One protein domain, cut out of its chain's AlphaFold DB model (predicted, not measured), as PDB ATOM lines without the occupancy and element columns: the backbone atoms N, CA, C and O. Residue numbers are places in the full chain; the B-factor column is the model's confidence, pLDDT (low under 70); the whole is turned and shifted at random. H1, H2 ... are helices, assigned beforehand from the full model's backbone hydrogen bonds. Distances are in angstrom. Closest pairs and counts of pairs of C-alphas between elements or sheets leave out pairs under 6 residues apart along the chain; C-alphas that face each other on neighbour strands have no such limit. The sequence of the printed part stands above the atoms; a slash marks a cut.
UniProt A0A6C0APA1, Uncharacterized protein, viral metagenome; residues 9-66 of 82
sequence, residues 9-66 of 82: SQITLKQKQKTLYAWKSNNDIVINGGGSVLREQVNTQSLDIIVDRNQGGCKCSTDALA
ATOM      1  N   SER A   9      34.801 -27.545  -5.190       69.19
ATOM      2  CA  SER A   9      35.861 -26.570  -4.929       69.19
ATOM      3  C   SER A   9      36.901 -26.525  -6.057       69.19
ATOM      4  O   SER A   9      37.335 -25.443  -6.457       69.19
ATOM      5  N   GLN A  10      37.236 -27.671  -6.660       67.50
ATOM      6  CA  GLN A  10      38.209 -27.762  -7.750       67.50
ATOM      7  C   GLN A  10      37.654 -27.198  -9.060       67.50
ATOM      8  O   GLN A  10      38.386 -26.561  -9.823       67.50
ATOM      9  N   ILE A  11      36.351 -27.384  -9.301       69.12
ATOM     10  CA  ILE A  11      35.639 -26.788 -10.441       69.12
ATOM     11  C   ILE A  11      35.658 -25.264 -10.308       69.12
ATOM     12  O   ILE A  11      36.075 -24.555 -11.227       69.12
ATOM     13  N   THR A  12      35.285 -24.770  -9.128       72.69
ATOM     14  CA  THR A  12      35.250 -23.336  -8.820       72.69
ATOM     15  C   THR A  12      36.640 -22.706  -8.943       72.69
ATOM     16  O   THR A  12      36.793 -21.661  -9.578       72.69
ATOM     17  N   LEU A  13      37.677 -23.371  -8.422       77.38
ATOM     18  CA  LEU A  13      39.067 -22.926  -8.538       77.38
ATOM     19  C   LEU A  13      39.521 -22.861 -10.001       77.38
ATOM     20  O   LEU A  13      40.083 -21.859 -10.438       77.38
ATOM     21  N   LYS A  14      39.234 -23.901 -10.790       74.56
ATOM     22  CA  LYS A  14      39.562 -23.936 -12.220       74.56
ATOM     23  C   LYS A  14      38.891 -22.792 -12.984       74.56
ATOM     24  O   LYS A  14      39.538 -22.148 -13.809       74.56
ATOM     25  N   GLN A  15      37.623 -22.512 -12.701       73.81
ATOM     26  CA  GLN A  15      36.892 -21.428 -13.353       73.81
ATOM     27  C   GLN A  15      37.450 -20.054 -12.970       73.81
ATOM     28  O   GLN A  15      37.691 -19.229 -13.850       73.81
ATOM     29  N   LYS A  16      37.757 -19.845 -11.684       78.44
ATOM     30  CA  LYS A  16      38.434 -18.639 -11.189       78.44
ATOM     31  C   LYS A  16      39.749 -18.388 -11.936       78.44
ATOM     32  O   LYS A  16      39.967 -17.291 -12.442       78.44
ATOM     33  N   GLN A  17      40.589 -19.412 -12.067       80.88
ATOM     34  CA  GLN A  17      41.885 -19.325 -12.747       80.88
ATOM     35  C   GLN A  17      41.751 -18.937 -14.228       80.88
ATOM     36  O   GLN A  17      42.463 -18.053 -14.704       80.88
ATOM     37  N   LYS A  18      40.795 -19.536 -14.952       73.25
ATOM     38  CA  LYS A  18      40.524 -19.195 -16.362       73.25
ATOM     39  C   LYS A  18      40.030 -17.758 -16.521       73.25
ATOM     40  O   LYS A  18      40.506 -17.046 -17.403       73.25
ATOM     41  N   THR A  19      39.120 -17.317 -15.655       75.12
ATOM     42  CA  THR A  19      38.604 -15.941 -15.667       75.12
ATOM     43  C   THR A  19      39.714 -14.928 -15.407       75.12
ATOM     44  O   THR A  19      39.828 -13.944 -16.134       75.12
ATOM     45  N   LEU A  20      40.573 -15.186 -14.417       78.56
ATOM     46  CA  LEU A  20      41.706 -14.311 -14.130       78.56
ATOM     47  C   LEU A  20      42.684 -14.249 -15.313       78.56
ATOM     48  O   LEU A  20      43.188 -13.172 -15.635       78.56
ATOM     49  N   TYR A  21      42.946 -15.379 -15.981       81.56
ATOM     50  CA  TYR A  21      43.807 -15.409 -17.168       81.56
ATOM     51  C   TYR A  21      43.219 -14.579 -18.315       81.56
ATOM     52  O   TYR A  21      43.921 -13.755 -18.899       81.56
ATOM     53  N   ALA A  22      41.922 -14.737 -18.595       76.88
ATOM     54  CA  ALA A  22      41.231 -13.964 -19.625       76.88
ATOM     55  C   ALA A  22      41.265 -12.457 -19.330       76.88
ATOM     56  O   ALA A  22      41.570 -11.659 -20.217       76.88
ATOM     57  N   TRP A  23      41.015 -12.070 -18.075       82.25
ATOM     58  CA  TRP A  23      41.128 -10.679 -17.646       82.25
ATOM     59  C   TRP A  23      42.535 -10.124 -17.895       82.25
ATOM     60  O   TRP A  23      42.665  -9.053 -18.485       82.25
ATOM     61  N   LYS A  24      43.586 -10.870 -17.523       79.38
ATOM     62  CA  LYS A  24      44.975 -10.451 -17.757       79.38
ATOM     63  C   LYS A  24      45.278 -10.291 -19.240       79.38
ATOM     64  O   LYS A  24      45.823  -9.260 -19.608       79.38
ATOM     65  N   SER A  25      44.920 -11.266 -20.077       77.62
ATOM     66  CA  SER A  25      45.145 -11.177 -21.527       77.62
ATOM     67  C   SER A  25      44.501  -9.925 -22.118       77.62
ATOM     68  O   SER A  25      45.147  -9.188 -22.857       77.62
ATOM     69  N   ASN A  26      43.250  -9.643 -21.747       79.12
ATOM     70  CA  ASN A  26      42.552  -8.447 -22.211       79.12
ATOM     71  C   ASN A  26      43.214  -7.165 -21.689       79.12
ATOM     72  O   ASN A  26      43.406  -6.222 -22.452       79.12
ATOM     73  N   ASN A  27      43.606  -7.132 -20.412       79.06
ATOM     74  CA  ASN A  27      44.292  -5.980 -19.834       79.06
ATOM     75  C   ASN A  27      45.655  -5.736 -20.501       79.06
ATOM     76  O   ASN A  27      45.978  -4.599 -20.828       79.06
ATOM     77  N   ASP A  28      46.426  -6.791 -20.774       79.50
ATOM     78  CA  ASP A  28      47.726  -6.697 -21.440       79.50
ATOM     79  C   ASP A  28      47.575  -6.171 -22.884       79.50
ATOM     80  O   ASP A  28      48.379  -5.343 -23.313       79.50
ATOM     81  N   ILE A  29      46.515  -6.555 -23.613       81.19
ATOM     82  CA  ILE A  29      46.189  -5.988 -24.939       81.19
ATOM     83  C   ILE A  29      45.908  -4.483 -24.839       81.19
ATOM     84  O   ILE A  29      46.456  -3.702 -25.617       81.19
ATOM     85  N   VAL A  30      45.084  -4.062 -23.874       79.69
ATOM     86  CA  VAL A  30      44.722  -2.645 -23.702       79.69
ATOM     87  C   VAL A  30      45.927  -1.809 -23.257       79.69
ATOM     88  O   VAL A  30      46.114  -0.702 -23.759       79.69
ATOM     89  N   ILE A  31      46.781  -2.335 -22.369       80.81
ATOM     90  CA  ILE A  31      48.034  -1.682 -21.955       80.81
ATOM     91  C   ILE A  31      48.973  -1.521 -23.152       80.81
ATOM     92  O   ILE A  31      49.483  -0.428 -23.386       80.81
ATOM     93  N   ASN A  32      49.194  -2.588 -23.926       80.12
ATOM     94  CA  ASN A  32      50.082  -2.542 -25.090       80.12
ATOM     95  C   ASN A  32      49.543  -1.622 -26.195       80.12
ATOM     96  O   ASN A  32      50.325  -1.018 -26.922       80.12
ATOM     97  N   GLY A  33      48.219  -1.471 -26.288       81.44
ATOM     98  CA  GLY A  33      47.561  -0.485 -27.145       81.44
ATOM     99  C   GLY A  33      47.599   0.955 -26.615       81.44
ATOM    100  O   GLY A  33      47.032   1.838 -27.249       81.44
ATOM    101  N   GLY A  34      48.219   1.210 -25.456       78.19
ATOM    102  CA  GLY A  34      48.288   2.535 -24.830       78.19
ATOM    103  C   GLY A  34      46.979   3.012 -24.187       78.19
ATOM    104  O   GLY A  34      46.889   4.163 -23.768       78.19
ATOM    105  N   GLY A  35      45.965   2.148 -24.091       70.38
ATOM    106  CA  GLY A  35      44.635   2.475 -23.565       70.38
ATOM    107  C   GLY A  35      44.473   2.287 -22.053       70.38
ATOM    108  O   GLY A  35      43.412   2.597 -21.517       70.38
ATOM    109  N   SER A  36      45.485   1.765 -21.351       65.69
ATOM    110  CA  SER A  36      45.445   1.553 -19.897       65.69
ATOM    111  C   SER A  36      46.818   1.755 -19.256       65.69
ATOM    112  O   SER A  36      47.830   1.278 -19.763       65.69
ATOM    113  N   VAL A  37      46.834   2.434 -18.104       59.12
ATOM    114  CA  VAL A  37      48.012   2.603 -17.228       59.12
ATOM    115  C   VAL A  37      47.995   1.645 -16.031       59.12
ATOM    116  O   VAL A  37      48.945   1.603 -15.249       59.12
ATOM    117  N   LEU A  38      46.922   0.862 -15.871       65.62
ATOM    118  CA  LEU A  38      46.727  -0.038 -14.736       65.62
ATOM    119  C   LEU A  38      47.396  -1.385 -15.014       65.62
ATOM    120  O   LEU A  38      46.749  -2.412 -15.234       65.62
ATOM    121  N   ARG A  39      48.731  -1.367 -15.008       65.19
ATOM    122  CA  ARG A  39      49.527  -2.589 -14.909       65.19
ATOM    123  C   ARG A  39      49.470  -3.078 -13.468       65.19
ATOM    124  O   ARG A  39      49.615  -2.310 -12.521       65.19
ATOM    125  N   GLU A  40      49.245  -4.369 -13.316       62.44
ATOM    126  CA  GLU A  40      49.142  -4.991 -12.005       62.44
ATOM    127  C   GLU A  40      50.460  -4.855 -11.234       62.44
ATOM    128  O   GLU A  40      51.533  -5.148 -11.767       62.44
ATOM    129  N   GLN A  41      50.379  -4.389  -9.990       61.00
ATOM    130  CA  GLN A  41      51.541  -4.253  -9.120       61.00
ATOM    131  C   GLN A  41      51.768  -5.552  -8.354       61.00
ATOM    132  O   GLN A  41      50.851  -6.074  -7.724       61.00
ATOM    133  N   VAL A  42      52.998  -6.062  -8.405       62.53
ATOM    134  CA  VAL A  42      53.374  -7.291  -7.706       62.53
ATOM    135  C   VAL A  42      53.600  -6.961  -6.230       62.53
ATOM    136  O   VAL A  42      54.571  -6.304  -5.869       62.53
ATOM    137  N   ASN A  43      52.690  -7.410  -5.377       68.44
ATOM    138  CA  ASN A  43      52.813  -7.412  -3.923       68.44
ATOM    139  C   ASN A  43      52.488  -8.818  -3.384       68.44
ATOM    140  O   ASN A  43      52.029  -9.694  -4.115       68.44
ATOM    141  N   THR A  44      52.726  -9.071  -2.102       59.94
ATOM    142  CA  THR A  44      52.532 -10.407  -1.507       59.94
ATOM    143  C   THR A  44      51.094 -10.931  -1.611       59.94
ATOM    144  O   THR A  44      50.914 -12.135  -1.741       59.94
ATOM    145  N   GLN A  45      50.076 -10.064  -1.636       61.00
ATOM    146  CA  GLN A  45      48.666 -10.460  -1.807       61.00
ATOM    147  C   GLN A  45      48.299 -10.816  -3.257       61.00
ATOM    148  O   GLN A  45      47.346 -11.555  -3.495       61.00
ATOM    149  N   SER A  46      49.048 -10.309  -4.235       66.25
ATOM    150  CA  SER A  46      48.829 -10.608  -5.653       66.25
ATOM    151  C   SER A  46      49.604 -11.835  -6.128       66.25
ATOM    152  O   SER A  46      49.328 -12.311  -7.228       66.25
ATOM    153  N   LEU A  47      50.503 -12.409  -5.315       73.88
ATOM    154  CA  LEU A  47      51.269 -13.600  -5.697       73.88
ATOM    155  C   LEU A  47      50.347 -14.790  -6.016       73.88
ATOM    156  O   LEU A  47      50.490 -15.401  -7.072       73.88
ATOM    157  N   ASP A  48      49.337 -15.044  -5.180       74.62
ATOM    158  CA  ASP A  48      48.345 -16.104  -5.416       74.62
ATOM    159  C   ASP A  48      47.512 -15.836  -6.679       74.62
ATOM    160  O   ASP A  48      47.240 -16.743  -7.462       74.62
ATOM    161  N   ILE A  49      47.168 -14.570  -6.939       75.44
ATOM    162  CA  ILE A  49      46.435 -14.147  -8.145       75.44
ATOM    163  C   ILE A  49      47.301 -14.311  -9.407       75.44
ATOM    164  O   ILE A  49      46.782 -14.585 -10.494       75.44
ATOM    165  N   ILE A  50      48.618 -14.118  -9.298       77.00
ATOM    166  CA  ILE A  50      49.585 -14.343 -10.382       77.00
ATOM    167  C   ILE A  50      49.718 -15.842 -10.659       77.00
ATOM    168  O   ILE A  50      49.640 -16.257 -11.817       77.00
ATOM    169  N   VAL A  51      49.860 -16.659  -9.611       80.94
ATOM    170  CA  VAL A  51      49.907 -18.123  -9.727       80.94
ATOM    171  C   VAL A  51      48.623 -18.650 -10.369       80.94
ATOM    172  O   VAL A  51      48.696 -19.395 -11.347       80.94
ATOM    173  N   ASP A  52      47.454 -18.199  -9.903       79.75
ATOM    174  CA  ASP A  52      46.151 -18.588 -10.450       79.75
ATOM    175  C   ASP A  52      46.016 -18.249 -11.947       79.75
ATOM    176  O   ASP A  52      45.464 -19.040 -12.714       79.75
ATOM    177  N   ARG A  53      46.563 -17.117 -12.407       77.12
ATOM    178  CA  ARG A  53      46.563 -16.752 -13.837       77.12
ATOM    179  C   ARG A  53      47.449 -17.628 -14.686       77.12
ATOM    180  O   ARG A  53      47.022 -18.066 -15.752       77.12
ATOM    181  N   ASN A  54      48.666 -17.875 -14.221       75.38
ATOM    182  CA  ASN A  54      49.606 -18.725 -14.942       75.38
ATOM    183  C   ASN A  54      49.032 -20.141 -15.077       75.38
ATOM    184  O   ASN A  54      49.060 -20.725 -16.161       75.38
ATOM    185  N   GLN A  55      48.405 -20.654 -14.012       76.50
ATOM    186  CA  GLN A  55      47.672 -21.918 -14.063       76.50
ATOM    187  C   GLN A  55      46.458 -21.850 -15.002       76.50
ATOM    188  O   GLN A  55      46.209 -22.800 -15.743       76.50
ATOM    189  N   GLY A  56      45.725 -20.733 -15.023       69.50
ATOM    190  CA  GLY A  56      44.620 -20.490 -15.952       69.50
ATOM    191  C   GLY A  56      45.030 -20.556 -17.426       69.50
ATOM    192  O   GLY A  56      44.317 -21.167 -18.219       69.50
ATOM    193  N   GLY A  57      46.198 -20.013 -17.784       67.00
ATOM    194  CA  GLY A  57      46.751 -20.087 -19.143       67.00
ATOM    195  C   GLY A  57      47.030 -21.523 -19.592       67.00
ATOM    196  O   GLY A  57      46.544 -21.944 -20.643       67.00
ATOM    197  N   CYS A  58      47.703 -22.311 -18.746       67.75
ATOM    198  CA  CYS A  58      47.949 -23.740 -18.989       67.75
ATOM    199  C   CYS A  58      46.648 -24.560 -19.067       67.75
ATOM    200  O   CYS A  58      46.550 -25.537 -19.814       67.75
ATOM    201  N   LYS A  59      45.620 -24.174 -18.301       66.31
ATOM    202  CA  LYS A  59      44.303 -24.824 -18.341       66.31
ATOM    203  C   LYS A  59      43.502 -24.422 -19.573       66.31
ATOM    204  O   LYS A  59      42.798 -25.267 -20.101       66.31
ATOM    205  N   CYS A  60      43.627 -23.195 -20.079       61.94
ATOM    206  CA  CYS A  60      42.991 -22.781 -21.332       61.94
ATOM    207  C   CYS A  60      43.545 -23.533 -22.547       61.94
ATOM    208  O   CYS A  60      42.750 -23.943 -23.384       61.94
ATOM    209  N   SER A  61      44.856 -23.771 -22.644       59.75
ATOM    210  CA  SER A  61      45.430 -24.555 -23.753       59.75
ATOM    211  C   SER A  61      45.027 -26.032 -23.702       59.75
ATOM    212  O   SER A  61      44.763 -26.639 -24.736       59.75
ATOM    213  N   THR A  62      44.937 -26.598 -22.497       55.75
ATOM    214  CA  THR A  62      44.541 -27.999 -22.280       55.75
ATOM    215  C   THR A  62      43.028 -28.194 -22.442       55.75
ATOM    216  O   THR A  62      42.586 -29.194 -22.999       55.75
ATOM    217  N   ASP A  63      42.222 -27.215 -22.012       52.00
ATOM    218  CA  ASP A  63      40.761 -27.241 -22.129       52.00
ATOM    219  C   ASP A  63      40.248 -26.796 -23.499       52.00
ATOM    220  O   ASP A  63      39.139 -27.161 -23.849       52.00
ATOM    221  N   ALA A  64      40.985 -26.006 -24.286       48.72
ATOM    222  CA  ALA A  64      40.552 -25.641 -25.641       48.72
ATOM    223  C   ALA A  64      40.433 -26.871 -26.561       48.72
ATOM    224  O   ALA A  64      39.693 -26.845 -27.541       48.72
ATOM    225  N   LEU A  65      41.145 -27.950 -26.218       46.00
ATOM    226  CA  LEU A  65      41.078 -29.260 -26.865       46.00
ATOM    227  C   LEU A  65      40.119 -30.235 -26.156       46.00
ATOM    228  O   LEU A  65      39.832 -31.302 -26.694       46.00
ATOM    229  N   ALA A  66      39.626 -29.895 -24.961       49.66
ATOM    230  CA  ALA A  66      38.703 -30.722 -24.192       49.66
ATOM    231  C   ALA A  66      37.286 -30.150 -24.297       49.66
ATOM    232  O   ALA A  66      37.072 -28.944 -24.211       49.66
TER     233      ALA A  66
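This is residues 9 to 66 of the 82 residues of an uncharacterized protein of viral metagenome (UniProt A0A6C0APA1). Two helices cross as an X, the long H1 and the shorter H2 packed on each other where they cross, at nearly a right angle. A long link, residues 33 to 46, makes a wide loop from the end of H1 round to the beginning of H2, and residues 43 to 48 stick out free of the rest. The printed part has 58 residues with two named helices, H1 then H2, and no named strand; its class is all helix. It is flat, with spans of 34 by 28 by 14 A, and only just loose, close to compact, with a radius of gyration of the C-alphas of 12.4 A.

H1, the longest helix, takes residues 9 to 32 and measures 34.4 A from first to last C-alpha. It begins at C-alpha 9 (35.861, -26.570, -4.929) and ends at C-alpha 32 (50.082, -2.542, -25.090). H2 takes residues 47 to 63 and measures 23.8 A, ending at C-alpha 63 (40.761, -27.241, -22.129).

H1 touches H2 with its residues 14 to 24 alone, with 24 pairs of C-alphas within 8 A. The closest C-alphas of the two helices, those of Lys 18 and Gly 56, are 4.3 A apart. Their lines are about perpendicular, at 83 degrees, and their centres are 7.4 A apart. In H1 and H2 every O i to N i+4 pair is within hydrogen-bond range.

The two C-alphas farthest apart, those of Ser 9 and Gly 34, are 37.4 A apart. The printed part has no cut. The link from H1 to H2, 14 residues, is long. The mean pLDDT of the printed part is 70.9; residues 9 to 11, 36 to 46 and 56 to 66 are under 70.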